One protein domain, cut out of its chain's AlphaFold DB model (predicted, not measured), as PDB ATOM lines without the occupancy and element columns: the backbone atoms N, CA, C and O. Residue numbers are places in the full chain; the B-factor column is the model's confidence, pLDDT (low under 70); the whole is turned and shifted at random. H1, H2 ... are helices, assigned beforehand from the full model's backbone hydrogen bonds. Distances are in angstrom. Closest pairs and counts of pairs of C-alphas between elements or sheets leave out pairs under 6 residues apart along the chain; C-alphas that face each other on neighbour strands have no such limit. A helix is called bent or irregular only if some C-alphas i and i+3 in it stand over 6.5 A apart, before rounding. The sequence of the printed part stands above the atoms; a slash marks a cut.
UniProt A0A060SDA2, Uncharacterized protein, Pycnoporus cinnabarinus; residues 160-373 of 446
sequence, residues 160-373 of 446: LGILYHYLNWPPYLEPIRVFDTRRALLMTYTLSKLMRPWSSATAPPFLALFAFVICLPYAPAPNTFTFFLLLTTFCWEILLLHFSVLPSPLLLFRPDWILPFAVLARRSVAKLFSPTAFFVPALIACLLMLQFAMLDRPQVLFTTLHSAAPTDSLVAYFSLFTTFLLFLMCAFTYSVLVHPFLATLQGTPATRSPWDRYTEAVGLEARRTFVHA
ATOM      1  N   LEU A 160     -14.548 -25.908  15.146       98.00
ATOM      2  CA  LEU A 160     -14.354 -26.975  16.130       98.00
ATOM      3  C   LEU A 160     -15.521 -27.959  16.161       98.00
ATOM      4  O   LEU A 160     -15.284 -29.158  16.268       98.00
ATOM      5  N   GLY A 161     -16.757 -27.484  16.002       98.25
ATOM      6  CA  GLY A 161     -17.936 -28.338  15.870       98.25
ATOM      7  C   GLY A 161     -17.873 -29.226  14.625       98.25
ATOM      8  O   GLY A 161     -18.118 -30.427  14.712       98.25
ATOM      9  N   ILE A 162     -17.468 -28.667  13.478       98.06
ATOM     10  CA  ILE A 162     -17.282 -29.432  12.235       98.06
ATOM     11  C   ILE A 162     -16.129 -30.432  12.384       98.06
ATOM     12  O   ILE A 162     -16.265 -31.572  11.941       98.06
ATOM     13  N   LEU A 163     -15.017 -30.045  13.020       97.25
ATOM     14  CA  LEU A 163     -13.869 -30.923  13.251       97.25
ATOM     15  C   LEU A 163     -14.231 -32.067  14.203       97.25
ATOM     16  O   LEU A 163     -13.939 -33.220  13.905       97.25
ATOM     17  N   TYR A 164     -14.928 -31.774  15.302       97.12
ATOM     18  CA  TYR A 164     -15.458 -32.778  16.220       97.12
ATOM     19  C   TYR A 164     -16.396 -33.749  15.495       97.12
ATOM     20  O   TYR A 164     -16.242 -34.964  15.607       97.12
ATOM     21  N   HIS A 165     -17.328 -33.234  14.691       96.50
ATOM     22  CA  HIS A 165     -18.218 -34.070  13.891       96.50
ATOM     23  C   HIS A 165     -17.445 -34.915  12.860       96.50
ATOM     24  O   HIS A 165     -17.756 -36.086  12.662       96.50
ATOM     25  N   TYR A 166     -16.402 -34.370  12.227       95.50
ATOM     26  CA  TYR A 166     -15.526 -35.129  11.330       95.50
ATOM     27  C   TYR A 166     -14.789 -36.261  12.067       95.50
ATOM     28  O   TYR A 166     -14.692 -37.365  11.541       95.50
ATOM     29  N   LEU A 167     -14.301 -36.011  13.287       93.00
ATOM     30  CA  LEU A 167     -13.591 -37.005  14.100       93.00
ATOM     31  C   LEU A 167     -14.506 -38.136  14.594       93.00
ATOM     32  O   LEU A 167     -14.074 -39.283  14.627       93.00
ATOM     33  N   ASN A 168     -15.758 -37.843  14.957       93.19
ATOM     34  CA  ASN A 168     -16.704 -38.867  15.426       93.19
ATOM     35  C   ASN A 168     -17.352 -39.657  14.279       93.19
ATOM     36  O   ASN A 168     -17.644 -40.838  14.441       93.19
ATOM     37  N   TRP A 169     -17.546 -39.026  13.116       93.50
ATOM     38  CA  TRP A 169     -18.133 -39.655  11.927       93.50
ATOM     39  C   TRP A 169     -17.246 -39.461  10.690       93.50
ATOM     40  O   TRP A 169     -17.627 -38.737   9.752       93.50
ATOM     41  N   PRO A 170     -16.052 -40.075  10.677       88.62
ATOM     42  CA  PRO A 170     -15.132 -39.946   9.563       88.62
ATOM     43  C   PRO A 170     -15.675 -40.672   8.325       88.62
ATOM     44  O   PRO A 170     -16.294 -41.731   8.452       88.62
ATOM     45  N   PRO A 171     -15.457 -40.131   7.115       83.69
ATOM     46  CA  PRO A 171     -15.844 -40.811   5.885       83.69
ATOM     47  C   PRO A 171     -15.055 -42.122   5.734       83.69
ATOM     48  O   PRO A 171     -13.825 -42.142   5.826       83.69
ATOM     49  N   TYR A 172     -15.754 -43.230   5.492       76.62
ATOM     50  CA  TYR A 172     -15.129 -44.538   5.304       76.62
ATOM     51  C   TYR A 172     -14.600 -44.681   3.875       76.62
ATOM     52  O   TYR A 172     -15.370 -44.962   2.970       76.62
ATOM     53  N   LEU A 173     -13.286 -44.509   3.676       65.50
ATOM     54  CA  LEU A 173     -12.536 -44.874   2.455       65.50
ATOM     55  C   LEU A 173     -13.139 -44.404   1.109       65.50
ATOM     56  O   LEU A 173     -12.816 -44.961   0.059       65.50
ATOM     57  N   GLU A 174     -13.976 -43.368   1.103       67.56
ATOM     58  CA  GLU A 174     -14.558 -42.854  -0.134       67.56
ATOM     59  C   GLU A 174     -13.536 -41.983  -0.896       67.56
ATOM     60  O   GLU A 174     -12.917 -41.084  -0.313       67.56
ATOM     61  N   PRO A 175     -13.318 -42.221  -2.203       71.75
ATOM     62  CA  PRO A 175     -12.468 -41.362  -3.025       71.75
ATOM     63  C   PRO A 175     -13.100 -39.972  -3.238       71.75
ATOM     64  O   PRO A 175     -14.316 -39.817  -3.148       71.75
ATOM     65  N   ILE A 176     -12.290 -38.973  -3.641       64.44
ATOM     66  CA  ILE A 176     -12.663 -37.546  -3.894       64.44
ATOM     67  C   ILE A 176     -13.935 -37.329  -4.719       64.44
ATOM     68  O   ILE A 176     -14.483 -36.230  -4.713       64.44
ATOM     69  N   ARG A 177     -14.402 -38.340  -5.454       62.50
ATOM     70  CA  ARG A 177     -15.553 -38.228  -6.352       62.50
ATOM     71  C   ARG A 177     -16.822 -37.746  -5.639       62.50
ATOM     72  O   ARG A 177     -17.663 -37.144  -6.298       62.50
ATOM     73  N   VAL A 178     -16.927 -37.934  -4.323       73.00
ATOM     74  CA  VAL A 178     -17.965 -37.307  -3.497       73.00
ATOM     75  C   VAL A 178     -17.420 -35.998  -2.921       73.00
ATOM     76  O   VAL A 178     -16.434 -35.983  -2.181       73.00
ATOM     77  N   PHE A 179     -18.046 -34.876  -3.279       76.69
ATOM     78  CA  PHE A 179     -17.686 -33.560  -2.755       76.69
ATOM     79  C   PHE A 179     -18.036 -33.485  -1.257       76.69
ATOM     80  O   PHE A 179     -19.146 -33.109  -0.887       76.69
ATOM     81  N   ASP A 180     -17.097 -33.869  -0.388       87.50
ATOM     82  CA  ASP A 180     -17.275 -33.767   1.063       87.50
ATOM     83  C   ASP A 180     -17.154 -32.305   1.511       87.50
ATOM     84  O   ASP A 180     -16.059 -31.735   1.627       87.50
ATOM     85  N   THR A 181     -18.309 -31.696   1.770       92.38
ATOM     86  CA  THR A 181     -18.430 -30.313   2.234       92.38
ATOM     87  C   THR A 181     -17.705 -30.091   3.561       92.38
ATOM     88  O   THR A 181     -17.105 -29.034   3.742       92.38
ATOM     89  N   ARG A 182     -17.669 -31.083   4.466       94.00
ATOM     90  CA  ARG A 182     -16.996 -30.960   5.772       94.00
ATOM     91  C   ARG A 182     -15.495 -30.788   5.588       94.00
ATOM     92  O   ARG A 182     -14.916 -29.846   6.127       94.00
ATOM     93  N   ARG A 183     -14.879 -31.647   4.769       92.88
ATOM     94  CA  ARG A 183     -13.454 -31.555   4.422       92.88
ATOM     95  C   ARG A 183     -13.126 -30.213   3.776       92.88
ATOM     96  O   ARG A 183     -12.164 -29.564   4.182       92.88
ATOM     97  N   ALA A 184     -13.933 -29.782   2.806       94.12
ATOM     98  CA  ALA A 184     -13.728 -28.505   2.130       94.12
ATOM     99  C   ALA A 184     -13.790 -27.323   3.114       94.12
ATOM    100  O   ALA A 184     -12.916 -26.457   3.077       94.12
ATOM    101  N   LEU A 185     -14.763 -27.309   4.032       96.62
ATOM    102  CA  LEU A 185     -14.893 -26.273   5.062       96.62
ATOM    103  C   LEU A 185     -13.704 -26.266   6.031       96.62
ATOM    104  O   LEU A 185     -13.151 -25.198   6.296       96.62
ATOM    105  N   LEU A 186     -13.269 -27.439   6.510       97.38
ATOM    106  CA  LEU A 186     -12.108 -27.567   7.398       97.38
ATOM    107  C   LEU A 186     -10.826 -27.074   6.722       97.38
ATOM    108  O   LEU A 186     -10.131 -26.236   7.291       97.38
ATOM    109  N   MET A 187     -10.541 -27.526   5.495       97.06
ATOM    110  CA  MET A 187      -9.368 -27.087   4.729       97.06
ATOM    111  C   MET A 187      -9.408 -25.587   4.420       97.06
ATOM    112  O   MET A 187      -8.392 -24.904   4.524       97.06
ATOM    113  N   THR A 188     -10.581 -25.058   4.065       97.38
ATOM    114  CA  THR A 188     -10.750 -23.625   3.787       97.38
ATOM    115  C   THR A 188     -10.485 -22.802   5.043       97.38
ATOM    116  O   THR A 188      -9.753 -21.816   4.989       97.38
ATOM    117  N   TYR A 189     -11.027 -23.215   6.191       97.94
ATOM    118  CA  TYR A 189     -10.816 -22.520   7.456       97.94
ATOM    119  C   TYR A 189      -9.351 -22.566   7.912       97.94
ATOM    120  O   TYR A 189      -8.791 -21.523   8.260       97.94
ATOM    121  N   THR A 190      -8.706 -23.739   7.873       97.75
ATOM    122  CA  THR A 190      -7.300 -23.885   8.286       97.75
ATOM    123  C   THR A 190      -6.369 -23.091   7.378       97.75
ATOM    124  O   THR A 190      -5.536 -22.336   7.877       97.75
ATOM    125  N   LEU A 191      -6.575 -23.145   6.058       97.62
ATOM    126  CA  LEU A 191      -5.852 -22.309   5.100       97.62
ATOM    127  C   LEU A 191      -6.053 -20.818   5.402       97.62
ATOM    128  O   LEU A 191      -5.091 -20.055   5.457       97.62
ATOM    129  N   SER A 192      -7.292 -20.404   5.665       97.31
ATOM    130  CA  SER A 192      -7.621 -19.021   6.010       97.31
ATOM    131  C   SER A 192      -6.909 -18.537   7.274       97.31
ATOM    132  O   SER A 192      -6.440 -17.395   7.312       97.31
ATOM    133  N   LYS A 193      -6.798 -19.386   8.305       96.00
ATOM    134  CA  LYS A 193      -6.045 -19.087   9.534       96.00
ATOM    135  C   LYS A 193      -4.538 -19.014   9.284       96.00
ATOM    136  O   LYS A 193      -3.907 -18.109   9.819       96.00
ATOM    137  N   LEU A 194      -3.973 -19.881   8.442       96.56
ATOM    138  CA  LEU A 194      -2.538 -19.872   8.109       96.56
ATOM    139  C   LEU A 194      -2.089 -18.642   7.318       96.56
ATOM    140  O   LEU A 194      -0.919 -18.280   7.362       96.56
ATOM    141  N   MET A 195      -3.008 -17.970   6.623       95.25
ATOM    142  CA  MET A 195      -2.712 -16.711   5.932       95.25
ATOM    143  C   MET A 195      -2.674 -15.484   6.868       95.25
ATOM    144  O   MET A 195      -2.462 -14.354   6.410       95.25
ATOM    145  N   ARG A 196      -2.915 -15.664   8.175       92.38
ATOM    146  CA  ARG A 196      -2.705 -14.620   9.192       92.38
ATOM    147  C   ARG A 196      -1.214 -14.516   9.557       92.38
ATOM    148  O   ARG A 196      -0.446 -15.424   9.252       92.38
ATOM    149  N   PRO A 197      -0.781 -13.415  10.202       90.38
ATOM    150  CA  PRO A 197       0.572 -13.325  10.741       90.38
ATOM    151  C   PRO A 197       0.902 -14.532  11.626       90.38
ATOM    152  O   PRO A 197       0.058 -14.990  12.401       90.38
ATOM    153  N   TRP A 198       2.125 -15.042  11.488       89.69
ATOM    154  CA  TRP A 198       2.585 -16.209  12.232       89.69
ATOM    155  C   TRP A 198       2.550 -15.944  13.738       89.69
ATOM    156  O   TRP A 198       2.981 -14.895  14.213       89.69
ATOM    157  N   SER A 199       2.022 -16.907  14.488       89.12
ATOM    158  CA  SER A 199       1.938 -16.879  15.949       89.12
ATOM    159  C   SER A 199       1.972 -18.312  16.477       89.12
ATOM    160  O   SER A 199       1.820 -19.255  15.710       89.12
ATOM    161  N   SER A 200       2.112 -18.519  17.786       84.62
ATOM    162  CA  SER A 200       2.019 -19.874  18.362       84.62
ATOM    163  C   SER A 200       0.673 -20.566  18.082       84.62
ATOM    164  O   SER A 200       0.590 -21.788  18.136       84.62
ATOM    165  N   ALA A 201      -0.365 -19.798  17.734       90.38
ATOM    166  CA  ALA A 201      -1.684 -20.295  17.356       90.38
ATOM    167  C   ALA A 201      -1.742 -20.902  15.943       90.38
ATOM    168  O   ALA A 201      -2.762 -21.474  15.572       90.38
ATOM    169  N   THR A 202      -0.696 -20.759  15.118       94.25
ATOM    170  CA  THR A 202      -0.709 -21.288  13.742       94.25
ATOM    171  C   THR A 202      -0.357 -22.769  13.664       94.25
ATOM    172  O   THR A 202      -0.612 -23.386  12.631       94.25
ATOM    173  N   ALA A 203       0.190 -23.356  14.734       95.25
ATOM    174  CA  ALA A 203       0.608 -24.755  14.742       95.25
ATOM    175  C   ALA A 203      -0.562 -25.742  14.539       95.25
ATOM    176  O   ALA A 203      -0.447 -26.579  13.642       95.25
ATOM    177  N   PRO A 204      -1.707 -25.653  15.251       95.69
ATOM    178  CA  PRO A 204      -2.804 -26.593  15.019       95.69
ATOM    179  C   PRO A 204      -3.412 -26.482  13.608       95.69
ATOM    180  O   PRO A 204      -3.454 -27.500  12.917       95.69
ATOM    181  N   PRO A 205      -3.784 -25.291  13.085       96.81
ATOM    182  CA  PRO A 205      -4.276 -25.178  11.708       96.81
ATOM    183  C   PRO A 205      -3.299 -25.732  10.663       96.81
ATOM    184  O   PRO A 205      -3.734 -26.302   9.661       96.81
ATOM    185  N   PHE A 206      -1.989 -25.605  10.904       97.62
ATOM    186  CA  PHE A 206      -0.957 -26.197  10.055       97.62
ATOM    187  C   PHE A 206      -1.010 -27.726  10.082       97.62
ATOM    188  O   PHE A 206      -1.071 -28.341   9.018       97.62
ATOM    189  N   LEU A 207      -1.046 -28.340  11.271       97.12
ATOM    190  CA  LEU A 207      -1.148 -29.795  11.432       97.12
ATOM    191  C   LEU A 207      -2.416 -30.355  10.780       97.12
ATOM    192  O   LEU A 207      -2.350 -31.371  10.087       97.12
ATOM    193  N   ALA A 208      -3.552 -29.672  10.942       97.69
ATOM    194  CA  ALA A 208      -4.801 -30.078  10.313       97.69
ATOM    195  C   ALA A 208      -4.739 -29.992   8.784       97.69
ATOM    196  O   ALA A 208      -5.110 -30.946   8.101       97.69
ATOM    197  N   LEU A 209      -4.243 -28.878   8.228       97.88
ATOM    198  CA  LEU A 209      -4.091 -28.748   6.778       97.88
ATOM    199  C   LEU A 209      -3.117 -29.799   6.228       97.88
ATOM    200  O   LEU A 209      -3.410 -30.432   5.218       97.88
ATOM    201  N   PHE A 210      -1.997 -30.021   6.915       97.88
ATOM    202  CA  PHE A 210      -1.001 -31.030   6.562       97.88
ATOM    203  C   PHE A 210      -1.597 -32.443   6.538       97.88
ATOM    204  O   PHE A 210      -1.383 -33.178   5.574       97.88
ATOM    205  N   ALA A 211      -2.414 -32.797   7.537       96.56
ATOM    206  CA  ALA A 211      -3.124 -34.073   7.583       96.56
ATOM    207  C   ALA A 211      -4.045 -34.273   6.368       96.56
ATOM    208  O   ALA A 211      -4.043 -35.350   5.770       96.56
ATOM    209  N   PHE A 212      -4.792 -33.238   5.964       95.81
ATOM    210  CA  PHE A 212      -5.646 -33.307   4.777       95.81
ATOM    211  C   PHE A 212      -4.846 -33.379   3.473       95.81
ATOM    212  O   PHE A 212      -5.204 -34.167   2.603       95.81
ATOM    213  N   VAL A 213      -3.769 -32.598   3.337       95.88
ATOM    214  CA  VAL A 213      -2.946 -32.553   2.116       95.88
ATOM    215  C   VAL A 213      -2.223 -33.878   1.874       95.88
ATOM    216  O   VAL A 213      -2.249 -34.370   0.749       95.88
ATOM    217  N   ILE A 214      -1.635 -34.489   2.909       96.12
ATOM    218  CA  ILE A 214      -0.954 -35.790   2.783       96.12
ATOM    219  C   ILE A 214      -1.918 -36.902   2.392       96.12
ATOM    220  O   ILE A 214      -1.543 -37.807   1.649       96.12
ATOM    221  N   CYS A 215      -3.149 -36.856   2.895       92.75
ATOM    222  CA  CYS A 215      -4.124 -37.893   2.599       92.75
ATOM    223  C   CYS A 215      -4.698 -37.809   1.183       92.75
ATOM    224  O   CYS A 215      -5.334 -38.779   0.780       92.75
ATOM    225  N   LEU A 216      -4.479 -36.726   0.422       91.62
ATOM    226  CA  LEU A 216      -5.017 -36.599  -0.935       91.62
ATOM    227  C   LEU A 216      -4.547 -37.774  -1.826       91.62
ATOM    228  O   LEU A 216      -3.351 -38.050  -1.893       91.62
ATOM    229  N   PRO A 217      -5.461 -38.460  -2.544       90.38
ATOM    230  CA  PRO A 217      -6.854 -38.072  -2.768       90.38
ATOM    231  C   PRO A 217      -7.841 -38.467  -1.645       90.38
ATOM    232  O   PRO A 217      -8.943 -37.934  -1.548       90.38
ATOM    233  N   TYR A 218      -7.480 -39.385  -0.767       89.88
ATOM    234  CA  TYR A 218      -8.356 -39.889   0.287       89.88
ATOM    235  C   TYR A 218      -8.590 -38.877   1.424       89.88
ATOM    236  O   TYR A 218      -8.004 -37.793   1.491       89.88
ATOM    237  N   ALA A 219      -9.516 -39.215   2.315       90.44
ATOM    238  CA  ALA A 219      -9.761 -38.475   3.545       90.44
ATOM    239  C   ALA A 219      -8.993 -39.128   4.712       90.44
ATOM    240  O   ALA A 219      -8.860 -40.355   4.724       90.44
ATOM    241  N   PRO A 220      -8.494 -38.351   5.696       91.88
ATOM    242  CA  PRO A 220      -7.945 -38.906   6.932       91.88
ATOM    243  C   PRO A 220      -8.943 -39.859   7.601       91.88
ATOM    244  O   PRO A 220      -9.996 -39.419   8.070       91.88
ATOM    245  N   ALA A 221      -8.614 -41.152   7.614       89.75
ATOM    246  CA  ALA A 221      -9.468 -42.233   8.106       89.75
ATOM    247  C   ALA A 221      -9.045 -42.684   9.517       89.75
ATOM    248  O   ALA A 221      -7.872 -42.531   9.868       89.75
ATOM    249  N   PRO A 222      -9.943 -43.274  10.328       89.44
ATOM    250  CA  PRO A 222      -9.590 -43.820  11.637       89.44
ATOM    251  C   PRO A 222      -8.360 -44.723  11.589       89.44
ATOM    252  O   PRO A 222      -8.126 -45.412  10.597       89.44
ATOM    253  N   ASN A 223      -7.592 -44.736  12.676       81.88
ATOM    254  CA  ASN A 223      -6.374 -45.545  12.829       81.88
ATOM    255  C   ASN A 223      -5.226 -45.180  11.870       81.88
ATOM    256  O   ASN A 223      -4.230 -45.897  11.799       81.88
ATOM    257  N   THR A 224      -5.323 -44.059  11.152       85.19
ATOM    258  CA  THR A 224      -4.215 -43.511  10.362       85.19
ATOM    259  C   THR A 224      -3.479 -42.411  11.124       85.19
ATOM    260  O   THR A 224      -4.044 -41.726  11.981       85.19
ATOM    261  N   PHE A 225      -2.209 -42.191  10.775       87.00
ATOM    262  CA  PHE A 225      -1.406 -41.104  11.341       87.00
ATOM    263  C   PHE A 225      -2.037 -39.721  11.105       87.00
ATOM    264  O   PHE A 225      -2.053 -38.881  12.000       87.00
ATOM    265  N   THR A 226      -2.617 -39.483   9.927       91.69
ATOM    266  CA  THR A 226      -3.265 -38.203   9.600       91.69
ATOM    267  C   THR A 226      -4.514 -37.959  10.447       91.69
ATOM    268  O   THR A 226      -4.747 -36.832  10.877       91.69
ATOM    269  N   PHE A 227      -5.283 -38.999  10.776       90.12
ATOM    270  CA  PHE A 227      -6.403 -38.879  11.712       90.12
ATOM    271  C   PHE A 227      -5.931 -38.580  13.142       90.12
ATOM    272  O   PHE A 227      -6.521 -37.737  13.818       90.12
ATOM    273  N   PHE A 228      -4.816 -39.173  13.581       87.44
ATOM    274  CA  PHE A 228      -4.187 -38.819  14.860       87.44
ATOM    275  C   PHE A 228      -3.728 -37.350  14.906       87.44
ATOM    276  O   PHE A 228      -3.904 -36.676  15.925       87.44
ATOM    277  N   LEU A 229      -3.200 -36.813  13.799       92.06
ATOM    278  CA  LEU A 229      -2.873 -35.386  13.688       92.06
ATOM    279  C   LEU A 229      -4.115 -34.494  13.830       92.06
ATOM    280  O   LEU A 229      -4.041 -33.458  14.492       92.06
ATOM    281  N   LEU A 230      -5.256 -34.888  13.255       93.56
ATOM    282  CA  LEU A 230      -6.517 -34.154  13.415       93.56
ATOM    283  C   LEU A 230      -7.037 -34.203  14.855       93.56
ATOM    284  O   LEU A 230      -7.483 -33.179  15.369       93.56
ATOM    285  N   LEU A 231      -6.938 -35.353  15.526       91.56
ATOM    286  CA  LEU A 231      -7.310 -35.478  16.937       91.56
ATOM    287  C   LEU A 231      -6.412 -34.606  17.827       91.56
ATOM    288  O   LEU A 231      -6.902 -33.874  18.683       91.56
ATOM    289  N   THR A 232      -5.103 -34.624  17.567       90.06
ATOM    290  CA  THR A 232      -4.124 -33.778  18.265       90.06
ATOM    291  C   THR A 232      -4.414 -32.298  18.029       90.06
ATOM    292  O   THR A 232      -4.408 -31.513  18.974       90.06
ATOM    293  N   THR A 233      -4.728 -31.920  16.787       94.75
ATOM    294  CA  THR A 233      -5.162 -30.563  16.433       94.75
ATOM    295  C   THR A 233      -6.397 -30.168  17.235       94.75
ATOM    296  O   THR A 233      -6.398 -29.107  17.846       94.75
ATOM    297  N   PHE A 234      -7.429 -31.015  17.268       94.31
ATOM    298  CA  PHE A 234      -8.658 -30.740  18.007       94.31
ATOM    299  C   PHE A 234      -8.382 -30.511  19.495       94.31
ATOM    300  O   PHE A 234      -8.768 -29.475  20.033       94.31
ATOM    301  N   CYS A 235      -7.645 -31.416  20.144       91.38
ATOM    302  CA  CYS A 235      -7.265 -31.263  21.548       91.38
ATOM    303  C   CYS A 235      -6.458 -29.979  21.790       91.38
ATOM    304  O   CYS A 235      -6.711 -29.267  22.759       91.38
ATOM    305  N   TRP A 236      -5.514 -29.654  20.902       93.19
ATOM    306  CA  TRP A 236      -4.711 -28.438  21.014       93.19
ATOM    307  C   TRP A 236      -5.586 -27.184  20.884       93.19
ATOM    308  O   TRP A 236      -5.507 -26.301  21.733       93.19
ATOM    309  N   GLU A 237      -6.473 -27.104  19.896       94.06
ATOM    310  CA  GLU A 237      -7.369 -25.951  19.737       94.06
ATOM    311  C   GLU A 237      -8.306 -25.773  20.942       94.06
ATOM    312  O   GLU A 237      -8.490 -24.655  21.424       94.06
ATOM    313  N   ILE A 238      -8.827 -26.871  21.509       91.56
ATOM    314  CA  ILE A 238      -9.604 -26.821  22.756       91.56
ATOM    315  C   ILE A 238      -8.762 -26.245  23.901       91.56
ATOM    316  O   ILE A 238      -9.252 -25.406  24.655       91.56
ATOM    317  N   LEU A 239      -7.486 -26.622  24.021       89.06
ATOM    318  CA  LEU A 239      -6.587 -26.019  25.009       89.06
ATOM    319  C   LEU A 239      -6.345 -24.526  24.728       89.06
ATOM    320  O   LEU A 239      -6.366 -23.729  25.663       89.06
ATOM    321  N   LEU A 240      -6.171 -24.118  23.465       91.31
ATOM    322  CA  LEU A 240      -5.967 -22.709  23.094       91.31
ATOM    323  C   LEU A 240      -7.145 -21.810  23.474       91.31
ATOM    324  O   LEU A 240      -6.901 -20.678  23.893       91.31
ATOM    325  N   LEU A 241      -8.387 -22.311  23.426       92.12
ATOM    326  CA  LEU A 241      -9.569 -21.574  23.901       92.12
ATOM    327  C   LEU A 241      -9.475 -21.168  25.381       92.12
ATOM    328  O   LEU A 241     -10.082 -20.179  25.788       92.12
ATOM    329  N   HIS A 242      -8.710 -21.903  26.189       89.44
ATOM    330  CA  HIS A 242      -8.530 -21.625  27.616       89.44
ATOM    331  C   HIS A 242      -7.336 -20.704  27.900       89.44
ATOM    332  O   HIS A 242      -7.123 -20.298  29.042       89.44
ATOM    333  N   PHE A 243      -6.559 -20.349  26.875       92.06
ATOM    334  CA  PHE A 243      -5.434 -19.431  26.991       92.06
ATOM    335  C   PHE A 243      -5.767 -18.062  26.393       92.06
ATOM    336  O   PHE A 243      -6.776 -17.849  25.720       92.06
ATOM    337  N   SER A 244      -4.877 -17.098  26.627       92.50
ATOM    338  CA  SER A 244      -4.987 -15.729  26.122       92.50
ATOM    339  C   SER A 244      -4.616 -15.602  24.628       92.50
ATOM    340  O   SER A 244      -4.047 -14.599  24.207       92.50
ATOM    341  N   VAL A 245      -4.893 -16.634  23.822       93.38
ATOM    342  CA  VAL A 245      -4.552 -16.716  22.392       93.38
ATOM    343  C   VAL A 245      -5.789 -16.414  21.547       93.38
ATOM    344  O   VAL A 245      -6.866 -16.932  21.805       93.38
ATOM    345  N   LEU A 246      -5.660 -15.554  20.536       94.25
ATOM    346  CA  LEU A 246      -6.801 -15.116  19.730       94.25
ATOM    347  C   LEU A 246      -7.239 -16.172  18.698       94.25
ATOM    348  O   LEU A 246      -6.382 -16.680  17.971       94.25
ATOM    349  N   PRO A 247      -8.554 -16.413  18.514       95.62
ATOM    350  CA  PRO A 247      -9.679 -15.850  19.265       95.62
ATOM    351  C   PRO A 247      -9.898 -16.588  20.598       95.62
ATOM    352  O   PRO A 247     -10.100 -17.796  20.610       95.62
ATOM    353  N   SER A 248      -9.920 -15.849  21.713       94.81
ATOM    354  CA  SER A 248     -10.167 -16.420  23.047       94.81
ATOM    355  C   SER A 248     -11.534 -15.990  23.593       94.81
ATOM    356  O   SER A 248     -11.801 -14.783  23.602       94.81
ATOM    357  N   PRO A 249     -12.379 -16.904  24.106       95.88
ATOM    358  CA  PRO A 249     -13.622 -16.553  24.800       95.88
ATOM    359  C   PRO A 249     -13.380 -15.708  26.059       95.88
ATOM    360  O   PRO A 249     -14.260 -14.960  26.477       95.88
ATOM    361  N   LEU A 250     -12.175 -15.757  26.636       94.50
ATOM    362  CA  LEU A 250     -11.819 -15.023  27.854       94.50
ATOM    363  C   LEU A 250     -11.920 -13.497  27.693       94.50
ATOM    364  O   LEU A 250     -12.181 -12.791  28.663       94.50
ATOM    365  N   LEU A 251     -11.762 -12.992  26.465       94.88
ATOM    366  CA  LEU A 251     -11.873 -11.565  26.135       94.88
ATOM    367  C   LEU A 251     -13.319 -11.048  26.069       94.88
ATOM    368  O   LEU A 251     -13.527  -9.839  25.969       94.88
ATOM    369  N   LEU A 252     -14.319 -11.936  26.123       93.06
ATOM    370  CA  LEU A 252     -15.729 -11.534  26.198       93.06
ATOM    371  C   LEU A 252     -16.115 -11.012  27.583       93.06
ATOM    372  O   LEU A 252     -17.074 -10.245  27.707       93.06
ATOM    373  N   PHE A 253     -15.364 -11.421  28.600       92.75
ATOM    374  CA  PHE A 253     -15.524 -11.006  29.985       92.75
ATOM    375  C   PHE A 253     -14.629  -9.802  30.304       92.75
ATOM    376  O   PHE A 253     -13.960  -9.256  29.433       92.75
ATOM    377  N   ARG A 254     -14.604  -9.397  31.578       92.94
ATOM    378  CA  ARG A 254     -13.755  -8.319  32.101       92.94
ATOM    379  C   ARG A 254     -12.257  -8.647  31.942       92.94
ATOM    380  O   ARG A 254     -11.740  -9.472  32.707       92.94
ATOM    381  N   PRO A 255     -11.540  -8.020  30.983       94.56
ATOM    382  CA  PRO A 255     -10.171  -8.416  30.648       94.56
ATOM    383  C   PRO A 255      -9.186  -8.188  31.798       94.56
ATOM    384  O   PRO A 255      -8.246  -8.960  31.959       94.56
ATOM    385  N   ASP A 256      -9.454  -7.182  32.635       94.56
ATOM    386  CA  ASP A 256      -8.668  -6.815  33.812       94.56
ATOM    387  C   ASP A 256      -8.614  -7.904  34.890       94.56
ATOM    388  O   ASP A 256      -7.668  -7.941  35.672       94.56
ATOM    389  N   TRP A 257      -9.594  -8.813  34.913       92.00
ATOM    390  CA  TRP A 257      -9.644  -9.928  35.862       92.00
ATOM    391  C   TRP A 257      -9.171 -11.244  35.252       92.00
ATOM    392  O   TRP A 257      -8.418 -11.982  35.885       92.00
ATOM    393  N   ILE A 258      -9.618 -11.554  34.033       94.62
ATOM    394  CA  ILE A 258      -9.436 -12.893  33.460       94.62
ATOM    395  C   ILE A 258      -8.083 -13.042  32.756       94.62
ATOM    396  O   ILE A 258      -7.458 -14.099  32.849       94.62
ATOM    397  N   LEU A 259      -7.583 -12.002  32.079       95.25
ATOM    398  CA  LEU A 259      -6.333 -12.119  31.323       95.25
ATOM    399  C   LEU A 259      -5.095 -12.357  32.196       95.25
ATOM    400  O   LEU A 259      -4.298 -13.212  31.807       95.25
ATOM    401  N   PRO A 260      -4.907 -11.694  33.358       93.69
ATOM    402  CA  PRO A 260      -3.779 -12.002  34.237       93.69
ATOM    403  C   PRO A 260      -3.754 -13.474  34.655       93.69
ATOM    404  O   PRO A 260      -2.695 -14.100  34.660       93.69
ATOM    405  N   PHE A 261      -4.925 -14.053  34.932       90.50
ATOM    406  CA  PHE A 261      -5.048 -15.471  35.260       90.50
ATOM    407  C   PHE A 261      -4.702 -16.369  34.064       90.50
ATOM    408  O   PHE A 261      -3.916 -17.304  34.199       90.50
ATOM    409  N   ALA A 262      -5.223 -16.058  32.876       92.56
ATOM    410  CA  ALA A 262      -4.943 -16.818  31.659       92.56
ATOM    411  C   ALA A 262      -3.452 -16.799  31.285       92.56
ATOM    412  O   ALA A 262      -2.883 -17.823  30.905       92.56
ATOM    413  N   VAL A 263      -2.803 -15.641  31.429       93.50
ATOM    414  CA  VAL A 263      -1.360 -15.473  31.221       93.50
ATOM    415  C   VAL A 263      -0.564 -16.269  32.248       93.50
ATOM    416  O   VAL A 263       0.401 -16.942  31.886       93.50
ATOM    417  N   LEU A 264      -0.970 -16.233  33.518       90.06
ATOM    418  CA  LEU A 264      -0.344 -17.031  34.565       90.06
ATOM    419  C   LEU A 264      -0.445 -18.527  34.254       90.06
ATOM    420  O   LEU A 264       0.576 -19.209  34.263       90.06
ATOM    421  N   ALA A 265      -1.636 -19.018  33.902       87.38
ATOM    422  CA  ALA A 265      -1.853 -20.406  33.506       87.38
ATOM    423  C   ALA A 265      -0.971 -20.789  32.307       87.38
ATOM    424  O   ALA A 265      -0.268 -21.797  32.351       87.38
ATOM    425  N   ARG A 266      -0.919 -19.938  31.274       89.75
ATOM    426  CA  ARG A 266      -0.052 -20.126  30.102       89.75
ATOM    427  C   ARG A 266       1.427 -20.205  30.485       89.75
ATOM    428  O   ARG A 266       2.131 -21.083  29.991       89.75
ATOM    429  N   ARG A 267       1.909 -19.317  31.363       88.81
ATOM    430  CA  ARG A 267       3.296 -19.331  31.860       88.81
ATOM    431  C   ARG A 267       3.592 -20.582  32.676       88.81
ATOM    432  O   ARG A 267       4.658 -21.159  32.490       88.81
ATOM    433  N   SER A 268       2.679 -21.011  33.543       84.00
ATOM    434  CA  SER A 268       2.834 -22.248  34.319       84.00
ATOM    435  C   SER A 268       2.927 -23.460  33.396       84.00
ATOM    436  O   SER A 268       3.856 -24.252  33.520       84.00
ATOM    437  N   VAL A 269       2.054 -23.545  32.388       82.31
ATOM    438  CA  VAL A 269       2.100 -24.598  31.364       82.31
ATOM    439  C   VAL A 269       3.409 -24.549  30.567       82.31
ATOM    440  O   VAL A 269       4.065 -25.573  30.403       82.31
ATOM    441  N   ALA A 270       3.859 -23.371  30.128       85.62
ATOM    442  CA  ALA A 270       5.135 -23.229  29.421       85.62
ATOM    443  C   ALA A 270       6.340 -23.637  30.291       85.62
ATOM    444  O   ALA A 270       7.260 -24.301  29.811       85.62
ATOM    445  N   LYS A 271       6.320 -23.292  31.584       82.56
ATOM    446  CA  LYS A 271       7.344 -23.708  32.549       82.56
ATOM    447  C   LYS A 271       7.322 -25.209  32.814       82.56
ATOM    448  O   LYS A 271       8.382 -25.751  33.081       82.56
ATOM    449  N   LEU A 272       6.167 -25.866  32.709       77.38
ATOM    450  CA  LEU A 272       6.042 -27.323  32.793       77.38
ATOM    451  C   LEU A 272       6.606 -28.029  31.561       77.38
ATOM    452  O   LEU A 272       7.195 -29.100  31.696       77.38
ATOM    453  N   PHE A 273       6.474 -27.433  30.372       77.12
ATOM    454  CA  PHE A 273       7.010 -28.028  29.149       77.12
ATOM    455  C   PHE A 273       8.531 -28.191  29.186       77.12
ATOM    456  O   PHE A 273       9.017 -29.202  28.698       77.12
ATOM    457  N   SER A 274       9.281 -27.266  29.795       76.62
ATOM    458  CA  SER A 274      10.750 -27.355  29.875       76.62
ATOM    459  C   SER A 274      11.261 -28.624  30.597       76.62
ATOM    460  O   SER A 274      11.960 -29.417  29.964       76.62
ATOM    461  N   PRO A 275      10.879 -28.913  31.859       76.00
ATOM    462  CA  PRO A 275      11.261 -30.155  32.521       76.00
ATOM    463  C   PRO A 275      10.556 -31.370  31.909       76.00
ATOM    464  O   PRO A 275      11.156 -32.433  31.823       76.00
ATOM    465  N   THR A 276       9.314 -31.239  31.430       74.12
ATOM    466  CA  THR A 276       8.612 -32.371  30.798       74.12
ATOM    467  C   THR A 276       9.294 -32.803  29.503       74.12
ATOM    468  O   THR A 276       9.386 -33.997  29.245       74.12
ATOM    469  N   ALA A 277       9.835 -31.867  28.716       79.75
ATOM    470  CA  ALA A 277      10.562 -32.161  27.484       79.75
ATOM    471  C   ALA A 277      11.774 -33.072  27.722       79.75
ATOM    472  O   ALA A 277      12.090 -33.885  26.857       79.75
ATOM    473  N   PHE A 278      12.395 -33.008  28.904       78.56
ATOM    474  CA  PHE A 278      13.439 -33.952  29.308       78.56
ATOM    475  C   PHE A 278      12.916 -35.396  29.413       78.56
ATOM    476  O   PHE A 278      13.614 -36.337  29.045       78.56
ATOM    477  N   PHE A 279      11.668 -35.579  29.856       77.38
ATOM    478  CA  PHE A 279      11.018 -36.887  29.984       77.38
ATOM    479  C   PHE A 279      10.292 -37.346  28.712       77.38
ATOM    480  O   PHE A 279       9.934 -38.518  28.614       77.38
ATOM    481  N   VAL A 280      10.082 -36.470  27.722       79.44
ATOM    482  CA  VAL A 280       9.402 -36.821  26.461       79.44
ATOM    483  C   VAL A 280      10.081 -37.992  25.735       79.44
ATOM    484  O   VAL A 280       9.360 -38.914  25.362       79.44
ATOM    485  N   PRO A 281      11.421 -38.053  25.568       84.69
ATOM    486  CA  PRO A 281      12.073 -39.217  24.967       84.69
ATOM    487  C   PRO A 281      11.794 -40.520  25.725       84.69
ATOM    488  O   PRO A 281      11.537 -41.547  25.099       84.69
ATOM    489  N   ALA A 282      11.782 -40.474  27.062       79.88
ATOM    490  CA  ALA A 282      11.449 -41.629  27.890       79.88
ATOM    491  C   ALA A 282       9.982 -42.041  27.700       79.88
ATOM    492  O   ALA A 282       9.710 -43.215  27.473       79.88
ATOM    493  N   LEU A 283       9.042 -41.090  27.696       78.12
ATOM    494  CA  LEU A 283       7.623 -41.345  27.419       78.12
ATOM    495  C   LEU A 283       7.401 -41.941  26.024       78.12
ATOM    496  O   LEU A 283       6.638 -42.893  25.890       78.12
ATOM    497  N   ILE A 284       8.089 -41.427  25.000       79.69
ATOM    498  CA  ILE A 284       8.043 -41.976  23.639       79.69
ATOM    499  C   ILE A 284       8.582 -43.408  23.635       79.69
ATOM    500  O   ILE A 284       7.937 -44.284  23.071       79.69
ATOM    501  N   ALA A 285       9.712 -43.674  24.297       79.81
ATOM    502  CA  ALA A 285      10.245 -45.027  24.417       79.81
ATOM    503  C   ALA A 285       9.245 -45.968  25.110       79.81
ATOM    504  O   ALA A 285       9.012 -47.067  24.619       79.81
ATOM    505  N   CYS A 286       8.584 -45.522  26.182       79.00
ATOM    506  CA  CYS A 286       7.559 -46.303  26.881       79.00
ATOM    507  C   CYS A 286       6.343 -46.589  25.995       79.00
ATOM    508  O   CYS A 286       5.858 -47.715  25.972       79.00
ATOM    509  N   LEU A 287       5.870 -45.589  25.245       78.56
ATOM    510  CA  LEU A 287       4.767 -45.738  24.294       78.56
ATOM    511  C   LEU A 287       5.129 -46.686  23.151       78.56
ATOM    512  O   LEU A 287       4.308 -47.518  22.782       78.56
ATOM    513  N   LEU A 288       6.354 -46.606  22.627       77.00
ATOM    514  CA  LEU A 288       6.851 -47.528  21.608       77.00
ATOM    515  C   LEU A 288       6.951 -48.951  22.158       77.00
ATOM    516  O   LEU A 288       6.472 -49.875  21.514       77.00
ATOM    517  N   MET A 289       7.514 -49.139  23.355       76.38
ATOM    518  CA  MET A 289       7.580 -50.452  24.005       76.38
ATOM    519  C   MET A 289       6.182 -51.023  24.261       76.38
ATOM    520  O   MET A 289       5.942 -52.191  23.969       76.38
ATOM    521  N   LEU A 290       5.241 -50.195  24.728       73.38
ATOM    522  CA  LEU A 290       3.846 -50.586  24.922       73.38
ATOM    523  C   LEU A 290       3.171 -50.946  23.590       73.38
ATOM    524  O   LEU A 290       2.468 -51.949  23.515       73.38
ATOM    525  N   GLN A 291       3.415 -50.176  22.528       76.50
ATOM    526  CA  GLN A 291       2.903 -50.465  21.189       76.50
ATOM    527  C   GLN A 291       3.478 -51.774  20.632       76.50
ATOM    528  O   GLN A 291       2.723 -52.581  20.095       76.50
ATOM    529  N   PHE A 292       4.785 -52.010  20.780       71.56
ATOM    530  CA  PHE A 292       5.427 -53.266  20.382       71.56
ATOM    531  C   PHE A 292       4.895 -54.459  21.173       71.56
ATOM    532  O   PHE A 292       4.716 -55.525  20.594       71.56
ATOM    533  N   ALA A 293       4.608 -54.277  22.461       70.19
ATOM    534  CA  ALA A 293       4.043 -55.327  23.296       70.19
ATOM    535  C   ALA A 293       2.578 -55.644  22.935       70.19
ATOM    536  O   ALA A 293       2.181 -56.800  23.007       70.19
ATOM    537  N   MET A 294       1.784 -54.641  22.529       66.62
ATOM    538  CA  MET A 294       0.372 -54.799  22.131       66.62
ATOM    539  C   MET A 294       0.185 -55.321  20.698       66.62
ATOM    540  O   MET A 294      -0.893 -55.796  20.341       66.62
ATOM    541  N   LEU A 295       1.204 -55.211  19.844       69.31
ATOM    542  CA  LEU A 295       1.200 -55.822  18.518       69.31
ATOM    543  C   LEU A 295       1.371 -57.341  18.675       69.31
ATOM    544  O   LEU A 295       2.483 -57.850  18.593       69.31
ATOM    545  N   ASP A 296       0.260 -58.068  18.828       54.84
ATOM    546  CA  ASP A 296       0.209 -59.538  18.969       54.84
ATOM    547  C   ASP A 296       0.961 -60.317  17.859       54.84
ATOM    548  O   ASP A 296       1.212 -61.515  17.995       54.84
ATOM    549  N   ARG A 297       1.343 -59.664  16.748       53.06
ATOM    550  CA  ARG A 297       2.190 -60.218  15.675       53.06
ATOM    551  C   ARG A 297       3.049 -59.138  14.994       53.06
ATOM    552  O   ARG A 297       2.594 -58.541  14.014       53.06
ATOM    553  N   PRO A 298       4.318 -58.922  15.382       50.41
ATOM    554  CA  PRO A 298       5.249 -58.093  14.616       50.41
ATOM    555  C   PRO A 298       5.786 -58.877  13.398       50.41
ATOM    556  O   PRO A 298       6.982 -59.102  13.258       50.41
ATOM    557  N   GLN A 299       4.911 -59.366  12.513       46.94
ATOM    558  CA  GLN A 299       5.291 -60.343  11.477       46.94
ATOM    559  C   GLN A 299       5.963 -59.757  10.220       46.94
ATOM    560  O   GLN A 299       6.322 -60.524   9.332       46.94
ATOM    561  N   VAL A 300       6.174 -58.440  10.110       50.12
ATOM    562  CA  VAL A 300       6.611 -57.836   8.828       50.12
ATOM    563  C   VAL A 300       8.084 -57.391   8.795       50.12
ATOM    564  O   VAL A 300       8.598 -57.136   7.714       50.12
ATOM    565  N   LEU A 301       8.813 -57.361   9.920       47.56
ATOM    566  CA  LEU A 301      10.221 -56.900   9.921       47.56
ATOM    567  C   LEU A 301      11.265 -57.942  10.351       47.56
ATOM    568  O   LEU A 301      12.409 -57.836   9.921       47.56
ATOM    569  N   PHE A 302      10.898 -58.976  11.114       49.12
ATOM    570  CA  PHE A 302      11.827 -60.038  11.526       49.12
ATOM    571  C   PHE A 302      11.122 -61.399  11.498       49.12
ATOM    572  O   PHE A 302      10.375 -61.758  12.403       49.12
ATOM    573  N   THR A 303      11.315 -62.158  10.422       44.59
ATOM    574  CA  THR A 303      10.532 -63.356  10.079       44.59
ATOM    575  C   THR A 303      10.919 -64.655  10.799       44.59
ATOM    576  O   THR A 303      10.504 -65.713  10.337       44.59
ATOM    577  N   THR A 304      11.667 -64.669  11.911       44.56
ATOM    578  CA  THR A 304      12.259 -65.951  12.374       44.56
ATOM    579  C   THR A 304      12.143 -66.362  13.839       44.56
ATOM    580  O   THR A 304      12.616 -67.453  14.139       44.56
ATOM    581  N   LEU A 305      11.466 -65.652  14.749       45.47
ATOM    582  CA  LEU A 305      11.252 -66.183  16.111       45.47
ATOM    583  C   LEU A 305       9.855 -65.849  16.653       45.47
ATOM    584  O   LEU A 305       9.561 -64.719  17.028       45.47
ATOM    585  N   HIS A 306       8.983 -66.861  16.669       45.16
ATOM    586  CA  HIS A 306       7.652 -66.805  17.270       45.16
ATOM    587  C   HIS A 306       7.740 -67.038  18.782       45.16
ATOM    588  O   HIS A 306       7.951 -68.161  19.234       45.16
ATOM    589  N   SER A 307       7.498 -65.989  19.562       50.53
ATOM    590  CA  SER A 307       6.966 -66.101  20.918       50.53
ATOM    591  C   SER A 307       6.148 -64.840  21.184       50.53
ATOM    592  O   SER A 307       6.650 -63.734  20.987       50.53
ATOM    593  N   ALA A 308       4.869 -64.999  21.530       55.19
ATOM    594  CA  ALA A 308       4.041 -63.884  21.976       55.19
ATOM    595  C   ALA A 308       4.715 -63.236  23.196       55.19
ATOM    596  O   ALA A 308       5.255 -63.949  24.044       55.19
ATOM    597  N   ALA A 309       4.720 -61.904  23.275       56.28
ATOM    598  CA  ALA A 309       5.305 -61.221  24.422       56.28
ATOM    599  C   ALA A 309       4.627 -61.725  25.716       56.28
ATOM    600  O   ALA A 309       3.396 -61.772  25.770       56.28
ATOM    601  N   PRO A 310       5.387 -62.137  26.750       66.75
ATOM    602  CA  PRO A 310       4.805 -62.644  27.987       66.75
ATOM    603  C   PRO A 310       3.917 -61.566  28.611       66.75
ATOM    604  O   PRO A 310       4.313 -60.398  28.682       66.75
ATOM    605  N   THR A 311       2.730 -61.955  29.082       70.00
ATOM    606  CA  THR A 311       1.732 -61.069  29.713       70.00
ATOM    607  C   THR A 311       2.326 -60.191  30.816       70.00
ATOM    608  O   THR A 311       1.892 -59.059  31.017       70.00
ATOM    609  N   ASP A 312       3.383 -60.666  31.469       70.25
ATOM    610  CA  ASP A 312       4.103 -59.956  32.528       70.25
ATOM    611  C   ASP A 312       4.807 -58.686  32.018       70.25
ATOM    612  O   ASP A 312       4.859 -57.671  32.714       70.25
ATOM    613  N   SER A 313       5.292 -58.695  30.771       70.94
ATOM    614  CA  SER A 313       5.927 -57.529  30.141       70.94
ATOM    615  C   SER A 313       4.916 -56.428  29.801       70.94
ATOM    616  O   SER A 313       5.201 -55.249  30.002       70.94
ATOM    617  N   LEU A 314       3.698 -56.801  29.389       66.50
ATOM    618  CA  LEU A 314       2.592 -55.866  29.164       66.50
ATOM    619  C   LEU A 314       2.201 -55.142  30.454       66.50
ATOM    620  O   LEU A 314       2.055 -53.919  30.454       66.50
ATOM    621  N   VAL A 315       2.095 -55.878  31.566       73.19
ATOM    622  CA  VAL A 315       1.802 -55.299  32.887       73.19
ATOM    623  C   VAL A 315       2.933 -54.368  33.334       73.19
ATOM    624  O   VAL A 315       2.665 -53.275  33.835       73.19
ATOM    625  N   ALA A 316       4.195 -54.741  33.101       75.81
ATOM    626  CA  ALA A 316       5.347 -53.903  33.434       75.81
ATOM    627  C   ALA A 316       5.382 -52.596  32.616       75.81
ATOM    628  O   ALA A 316       5.524 -51.518  33.189       75.81
ATOM    629  N   TYR A 317       5.183 -52.648  31.296       73.19
ATOM    630  CA  TYR A 317       5.178 -51.441  30.460       73.19
ATOM    631  C   TYR A 317       3.958 -50.555  30.714       73.19
ATOM    632  O   TYR A 317       4.092 -49.333  30.777       73.19
ATOM    633  N   PHE A 318       2.780 -51.149  30.916       71.25
ATOM    634  CA  PHE A 318       1.566 -50.404  31.246       71.25
ATOM    635  C   PHE A 318       1.656 -49.739  32.626       71.25
ATOM    636  O   PHE A 318       1.283 -48.573  32.770       71.25
ATOM    637  N   SER A 319       2.191 -50.434  33.636       75.44
ATOM    638  CA  SER A 319       2.403 -49.857  34.972       75.44
ATOM    639  C   SER A 319       3.449 -48.743  34.950       75.44
ATOM    640  O   SER A 319       3.231 -47.695  35.559       75.44
ATOM    641  N   LEU A 320       4.532 -48.907  34.186       75.69
ATOM    642  CA  LEU A 320       5.553 -47.880  34.000       75.69
ATOM    643  C   LEU A 320       4.979 -46.647  33.282       75.69
ATOM    644  O   LEU A 320       5.122 -45.535  33.788       75.69
ATOM    645  N   PHE A 321       4.237 -46.828  32.182       73.44
ATOM    646  CA  PHE A 321       3.515 -45.744  31.503       73.44
ATOM    647  C   PHE A 321       2.547 -45.018  32.448       73.44
ATOM    648  O   PHE A 321       2.571 -43.791  32.535       73.44
ATOM    649  N   THR A 322       1.738 -45.768  33.201       74.06
ATOM    650  CA  THR A 322       0.768 -45.212  34.158       74.06
ATOM    651  C   THR A 322       1.466 -44.427  35.266       74.06
ATOM    652  O   THR A 322       1.009 -43.347  35.631       74.06
ATOM    653  N   THR A 323       2.602 -44.917  35.768       77.50
ATOM    654  CA  THR A 323       3.395 -44.237  36.805       77.50
ATOM    655  C   THR A 323       3.972 -42.921  36.286       77.50
ATOM    656  O   THR A 323       3.846 -41.895  36.953       77.50
ATOM    657  N   PHE A 324       4.543 -42.915  35.077       73.62
ATOM    658  CA  PHE A 324       5.036 -41.685  34.447       73.62
ATOM    659  C   PHE A 324       3.909 -40.688  34.170       73.62
ATOM    660  O   PHE A 324       4.068 -39.497  34.442       73.62
ATOM    661  N   LEU A 325       2.760 -41.161  33.680       73.81
ATOM    662  CA  LEU A 325       1.588 -40.322  33.445       73.81
ATOM    663  C   LEU A 325       1.068 -39.714  34.753       73.81
ATOM    664  O   LEU A 325       0.818 -38.514  34.809       73.81
ATOM    665  N   LEU A 326       0.951 -40.513  35.817       79.62
ATOM    666  CA  LEU A 326       0.525 -40.044  37.134       79.62
ATOM    667  C   LEU A 326       1.504 -39.009  37.694       79.62
ATOM    668  O   LEU A 326       1.071 -37.958  38.159       79.62
ATOM    669  N   PHE A 327       2.814 -39.262  37.608       78.19
ATOM    670  CA  PHE A 327       3.833 -38.303  38.040       78.19
ATOM    671  C   PHE A 327       3.719 -36.981  37.273       78.19
ATOM    672  O   PHE A 327       3.756 -35.912  37.880       78.19
ATOM    673  N   LEU A 328       3.498 -37.046  35.957       73.44
ATOM    674  CA  LEU A 328       3.298 -35.874  35.108       73.44
ATOM    675  C   LEU A 328       2.020 -35.110  35.479       73.44
ATOM    676  O   LEU A 328       2.059 -33.887  35.593       73.44
ATOM    677  N   MET A 329       0.913 -35.808  35.741       77.94
ATOM    678  CA  MET A 329      -0.345 -35.197  36.186       77.94
ATOM    679  C   MET A 329      -0.222 -34.565  37.577       77.94
ATOM    680  O   MET A 329      -0.719 -33.458  37.792       77.94
ATOM    681  N   CYS A 330       0.474 -35.214  38.512       81.75
ATOM    682  CA  CYS A 330       0.761 -34.667  39.837       81.75
ATOM    683  C   CYS A 330       1.671 -33.436  39.752       81.75
ATOM    684  O   CYS A 330       1.367 -32.420  40.371       81.75
ATOM    685  N   ALA A 331       2.738 -33.483  38.949       77.62
ATOM    686  CA  ALA A 331       3.630 -32.347  38.722       77.62
ATOM    687  C   ALA A 331       2.900 -31.175  38.050       77.62
ATOM    688  O   ALA A 331       3.072 -30.022  38.453       77.62
ATOM    689  N   PHE A 332       2.037 -31.468  37.073       72.12
ATOM    690  CA  PHE A 332       1.172 -30.485  36.429       72.12
ATOM    691  C   PHE A 332       0.233 -29.832  37.443       72.12
ATOM    692  O   PHE A 332       0.209 -28.608  37.567       72.12
ATOM    693  N   THR A 333      -0.491 -30.641  38.217       79.00
ATOM    694  CA  THR A 333      -1.448 -30.166  39.224       79.00
ATOM    695  C   THR A 333      -0.746 -29.347  40.302       79.00
ATOM    696  O   THR A 333      -1.193 -28.250  40.624       79.00
ATOM    697  N   TYR A 334       0.399 -29.816  40.805       81.19
ATOM    698  CA  TYR A 334       1.225 -29.082  41.761       81.19
ATOM    699  C   TYR A 334       1.682 -27.738  41.191       81.19
ATOM    700  O   TYR A 334       1.549 -26.715  41.850       81.19
ATOM    701  N   SER A 335       2.169 -27.704  39.951       72.88
ATOM    702  CA  SER A 335       2.616 -26.465  39.313       72.88
ATOM    703  C   SER A 335       1.469 -25.471  39.114       72.88
ATOM    704  O   SER A 335       1.615 -24.294  39.443       72.88
ATOM    705  N   VAL A 336       0.308 -25.935  38.643       70.12
ATOM    706  CA  VAL A 336      -0.877 -25.091  38.442       70.12
ATOM    707  C   VAL A 336      -1.426 -24.571  39.765       70.12
ATOM    708  O   VAL A 336      -1.804 -23.406  39.832       70.12
ATOM    709  N   LEU A 337      -1.454 -25.397  40.812       78.81
ATOM    710  CA  LEU A 337      -1.967 -24.986  42.115       78.81
ATOM    711  C   LEU A 337      -0.972 -24.091  42.849       78.81
ATOM    712  O   LEU A 337      -1.364 -23.038  43.322       78.81
ATOM    713  N   VAL A 338       0.307 -24.459  42.926       78.62
ATOM    714  CA  VAL A 338       1.276 -23.826  43.834       78.62
ATOM    715  C   VAL A 338       1.944 -22.587  43.236       78.62
ATOM    716  O   VAL A 338       2.149 -21.611  43.959       78.62
ATOM    717  N   HIS A 339       2.260 -22.558  41.933       71.81
ATOM    718  CA  HIS A 339       2.946 -21.390  41.356       71.81
ATOM    719  C   HIS A 339       2.168 -20.077  41.471       71.81
ATOM    720  O   HIS A 339       2.813 -19.066  41.756       71.81
ATOM    721  N   PRO A 340       0.835 -20.038  41.282       67.62
ATOM    722  CA  PRO A 340       0.060 -18.827  41.517       67.62
ATOM    723  C   PRO A 340       0.220 -18.275  42.932       67.62
ATOM    724  O   PRO A 340       0.420 -17.074  43.086       67.62
ATOM    725  N   PHE A 341       0.198 -19.141  43.951       70.44
ATOM    726  CA  PHE A 341       0.334 -18.720  45.347       70.44
ATOM    727  C   PHE A 341       1.758 -18.260  45.677       70.44
ATOM    728  O   PHE A 341       1.943 -17.234  46.332       70.44
ATOM    729  N   LEU A 342       2.781 -18.956  45.174       68.81
ATOM    730  CA  LEU A 342       4.172 -18.524  45.352       68.81
ATOM    731  C   LEU A 342       4.441 -17.180  44.668       68.81
ATOM    732  O   LEU A 342       5.128 -16.332  45.231       68.81
ATOM    733  N   ALA A 343       3.858 -16.964  43.487       64.62
ATOM    734  CA  ALA A 343       3.963 -15.702  42.767       64.62
ATOM    735  C   ALA A 343       3.343 -14.542  43.565       64.62
ATOM    736  O   ALA A 343       3.953 -13.480  43.662       64.62
ATOM    737  N   THR A 344       2.191 -14.769  44.211       65.69
ATOM    738  CA  THR A 344       1.559 -13.759  45.076       65.69
ATOM    739  C   THR A 344       2.342 -13.469  46.357       65.69
ATOM    740  O   THR A 344       2.268 -12.357  46.863       65.69
ATOM    741  N   LEU A 345       3.110 -14.436  46.876       66.81
ATOM    742  CA  LEU A 345       3.931 -14.264  48.086       66.81
ATOM    743  C   LEU A 345       5.244 -13.510  47.822       66.81
ATOM    744  O   LEU A 345       5.793 -12.904  48.736       66.81
ATOM    745  N   GLN A 346       5.755 -13.557  46.588       63.72
ATOM    746  CA  GLN A 346       6.988 -12.869  46.185       63.72
ATOM    747  C   GLN A 346       6.766 -11.400  45.795       63.72
ATOM    748  O   GLN A 346       7.733 -10.648  45.686       63.72
ATOM    749  N   GLY A 347       5.516 -10.983  45.576       57.97
ATOM    750  CA  GLY A 347       5.178  -9.595  45.279       57.97
ATOM    751  C   GLY A 347       5.151  -8.739  46.543       57.97
ATOM    752  O   GLY A 347       4.436  -9.049  47.495       57.97
ATOM    753  N   THR A 348       5.885  -7.625  46.553       55.56
ATOM    754  CA  THR A 348       5.641  -6.553  47.522       55.56
ATOM    755  C   THR A 348       4.182  -6.091  47.394       55.56
ATOM    756  O   THR A 348       3.699  -5.913  46.272       55.56
ATOM    757  N   PRO A 349       3.448  -5.878  48.505       53.75
ATOM    758  CA  PRO A 349       2.071  -5.392  48.469       53.75
ATOM    759  C   PRO A 349       2.046  -3.901  48.084       53.75
ATOM    760  O   PRO A 349       1.778  -3.032  48.908       53.75
ATOM    761  N   ALA A 350       2.348  -3.588  46.825       47.53
ATOM    762  CA  ALA A 350       2.333  -2.239  46.270       47.53
ATOM    763  C   ALA A 350       1.210  -2.103  45.216       47.53
ATOM    764  O   ALA A 350       1.385  -2.349  44.031       47.53
ATOM    765  N   THR A 351       0.030  -1.723  45.722       55.34
ATOM    766  CA  THR A 351      -1.032  -0.889  45.107       55.34
ATOM    767  C   THR A 351      -1.806  -1.286  43.815       55.34
ATOM    768  O   THR A 351      -1.382  -1.132  42.678       55.34
ATOM    769  N   ARG A 352      -3.115  -1.515  44.053       69.00
ATOM    770  CA  ARG A 352      -4.345  -1.002  43.382       69.00
ATOM    771  C   ARG A 352      -4.769  -1.449  41.972       69.00
ATOM    772  O   ARG A 352      -5.964  -1.321  41.697       69.00
ATOM    773  N   SER A 353      -3.917  -1.975  41.094       87.00
ATOM    774  CA  SER A 353      -4.384  -2.399  39.756       87.00
ATOM    775  C   SER A 353      -4.867  -3.862  39.737       87.00
ATOM    776  O   SER A 353      -4.105  -4.746  40.124       87.00
ATOM    777  N   PRO A 354      -6.083  -4.175  39.236       90.75
ATOM    778  CA  PRO A 354      -6.559  -5.561  39.113       90.75
ATOM    779  C   PRO A 354      -5.673  -6.428  38.203       90.75
ATOM    780  O   PRO A 354      -5.607  -7.641  38.390       90.75
ATOM    781  N   TRP A 355      -4.946  -5.799  37.276       92.94
ATOM    782  CA  TRP A 355      -4.045  -6.467  36.342       92.94
ATOM    783  C   TRP A 355      -2.815  -7.095  37.010       92.94
ATOM    784  O   TRP A 355      -2.345  -8.130  36.549       92.94
ATOM    785  N   ASP A 356      -2.302  -6.496  38.088       91.44
ATOM    786  CA  ASP A 356      -1.024  -6.882  38.711       91.44
ATOM    787  C   ASP A 356      -1.216  -7.807  39.924       91.44
ATOM    788  O   ASP A 356      -0.310  -7.984  40.732       91.44
ATOM    789  N   ARG A 357      -2.397  -8.435  40.047       86.81
ATOM    790  CA  ARG A 357      -2.781  -9.289  41.187       86.81
ATOM    791  C   ARG A 357      -1.794 -10.415  41.492       86.81
ATOM    792  O   ARG A 357      -1.651 -10.786  42.650       86.81
ATOM    793  N   TYR A 358      -1.202 -11.008  40.458       86.12
ATOM    794  CA  TYR A 358      -0.295 -12.145  40.614       86.12
ATOM    795  C   TYR A 358       1.151 -11.675  40.693       86.12
ATOM    796  O   TYR A 358       1.814 -11.903  41.693       86.12
ATOM    797  N   THR A 359       1.623 -11.016  39.635       88.38
ATOM    798  CA  THR A 359       2.881 -10.267  39.593       88.38
ATOM    799  C   THR A 359       2.767  -9.175  38.539       88.38
ATOM    800  O   THR A 359       2.008  -9.298  37.573       88.38
ATOM    801  N   GLU A 360       3.591  -8.146  38.678       89.50
ATOM    802  CA  GLU A 360       3.753  -7.066  37.709       89.50
ATOM    803  C   GLU A 360       4.102  -7.586  36.301       89.50
ATOM    804  O   GLU A 360       3.479  -7.210  35.309       89.50
ATOM    805  N   ALA A 361       5.009  -8.565  36.208       90.94
ATOM    806  CA  ALA A 361       5.390  -9.175  34.935       90.94
ATOM    807  C   ALA A 361       4.237  -9.939  34.250       90.94
ATOM    808  O   ALA A 361       4.199 -10.016  33.020       90.94
ATOM    809  N   VAL A 362       3.325 -10.550  35.019       92.12
ATOM    810  CA  VAL A 362       2.115 -11.213  34.489       92.12
ATOM    811  C   VAL A 362       1.100 -10.162  34.050       92.12
ATOM    812  O   VAL A 362       0.561 -10.259  32.948       92.12
ATOM    813  N   GLY A 363       0.864  -9.142  34.877       93.62
ATOM    814  CA  GLY A 363      -0.074  -8.069  34.565       93.62
ATOM    815  C   GLY A 363       0.331  -7.274  33.330       93.62
ATOM    816  O   GLY A 363      -0.519  -6.893  32.523       93.62
ATOM    817  N   LEU A 364       1.627  -7.056  33.130       93.88
ATOM    818  CA  LEU A 364       2.150  -6.377  31.954       93.88
ATOM    819  C   LEU A 364       1.938  -7.206  30.679       93.88
ATOM    820  O   LEU A 364       1.442  -6.694  29.677       93.88
ATOM    821  N   GLU A 365       2.220  -8.510  30.716       95.44
ATOM    822  CA  GLU A 365       1.950  -9.404  29.585       95.44
ATOM    823  C   GLU A 365       0.444  -9.527  29.276       95.44
ATOM    824  O   GLU A 365       0.044  -9.558  28.107       95.44
ATOM    825  N   ALA A 366      -0.410  -9.529  30.303       96.25
ATOM    826  CA  ALA A 366      -1.861  -9.514  30.139       96.25
ATOM    827  C   ALA A 366      -2.344  -8.232  29.441       96.25
ATOM    828  O   ALA A 366      -3.142  -8.314  28.505       96.25
ATOM    829  N   ARG A 367      -1.807  -7.064  29.820       96.44
ATOM    830  CA  ARG A 367      -2.084  -5.790  29.135       96.44
ATOM    831  C   ARG A 367      -1.618  -5.814  27.682       96.44
ATOM    832  O   ARG A 367      -2.396  -5.437  26.812       96.44
ATOM    833  N   ARG A 368      -0.411  -6.316  27.391       96.12
ATOM    834  CA  ARG A 368       0.078  -6.482  26.004       96.12
ATOM    835  C   ARG A 368      -0.853  -7.358  25.179       96.12
ATOM    836  O   ARG A 368      -1.188  -7.013  24.052       96.12
ATOM    837  N   THR A 369      -1.321  -8.462  25.759       96.12
ATOM    838  CA  THR A 369      -2.253  -9.373  25.087       96.12
ATOM    839  C   THR A 369      -3.594  -8.695  24.797       96.12
ATOM    840  O   THR A 369      -4.133  -8.846  23.700       96.12
ATOM    841  N   PHE A 370      -4.106  -7.898  25.741       97.62
ATOM    842  CA  PHE A 370      -5.305  -7.087  25.531       97.62
ATOM    843  C   PHE A 370      -5.101  -6.042  24.429       97.62
ATOM    844  O   PHE A 370      -5.894  -5.985  23.495       97.62
ATOM    845  N   VAL A 371      -4.013  -5.268  24.484       97.19
ATOM    846  CA  VAL A 371      -3.680  -4.265  23.461       97.19
ATOM    847  C   VAL A 371      -3.576  -4.929  22.090       97.19
ATOM    848  O   VAL A 371      -4.170  -4.448  21.131       97.19
ATOM    849  N   HIS A 372      -2.883  -6.064  21.993       96.56
ATOM    850  CA  HIS A 372      -2.766  -6.826  20.756       96.56
ATOM    851  C   HIS A 372      -4.136  -7.266  20.218       96.56
ATOM    852  O   HIS A 372      -4.385  -7.164  19.013       96.56
ATOM    853  N   ALA A 373      -5.053  -7.702  21.089       97.00
ATOM    854  CA  ALA A 373      -6.429  -8.009  20.706       97.00
ATOM    855  C   ALA A 373      -7.157  -6.774  20.161       97.00
ATOM    856  O   ALA A 373      -7.678  -6.820  19.046       97.00
TER     857      ALA A 373
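Overview. This is residues 160 to 373 of the 446 residues of an uncharacterized protein of Pycnoporus cinnabarinus (UniProt A0A060SDA2). Two helical lobes are joined at one end with an open gap between them: H1 to H4 form a ring of contacts, while long, bent H6 and long H7 fold back on each other. H8 crosses the first part of H6 beside short H5, and residues 299 to 305 stick out. The printed part has 214 residues, 150 of them in eight named helices, H1 to H8 in order, with no named strand; the class is all helix, and the whole is loose, with a radius of gyration of the C-alphas of 22.2 A and spans of 73, 49 and 24 A.

Arrangement. Start at H1, residues 160 to 168; residues 182 to 186 alone of H2, residues 181 to 194, touch it, Ile 162 and Arg 182 having the closest C-alphas, 6.6 A. H2 makes a hairpin with H3, residues 200 to 215, closest at C-alphas 190 and 205, 4.7 A. H3 makes another with H4, residues 225 to 241, at a shallow tilt of 22 degrees, closest at C-alphas 211 and 226, 4.6 A. H4 touches H1, closest at C-alphas 234 and 163, 7.1 A. Next come H5, residues 249 to 252, and H6, residues 255 to 294, one helix by its hydrogen bonds but bent: C-alphas 278 and 281 are 7.0 A apart. H5 touches its arm H6a, residues 255 to 278, only at the corner, closest at C-alphas 250 and 258, 6.5 A. Its arm H6b, residues 281 to 294, makes a hairpin with H7, residues 311 to 346, closest at C-alphas 290 and 317, 5.8 A. H8, residues 360 to 373, touches H6a, closest at C-alphas 366 and 260, 5.2 A. H4 and H7 are apart. Each O i to N i+4 pair is within hydrogen-bond range in H1, H2, H4, H6b and H8, against 10 of 12 in H3, 15 of 20 in H6a and 30 of 32 in H7; H5 is too short for one.

Along the chain. Find C-alpha 160 at (-14.354, -26.975, 16.130), where H1 begins, and C-alpha 373 at (-6.429, -8.009, 20.706), where H8 ends. H7 runs 51.2 A and H6a 34.8 A.

Size, cuts and confidence. The C-alphas of Thr 304 and Thr 351, the two farthest apart, are 74.0 A from each other. The printed part has no cut; the links H1 to H2, H6 to H7 and H7 to H8 are long. The mean pLDDT of the printed part is 82.9, and the stretches under 70 include residues 294 to 310 and residues 342 to 352.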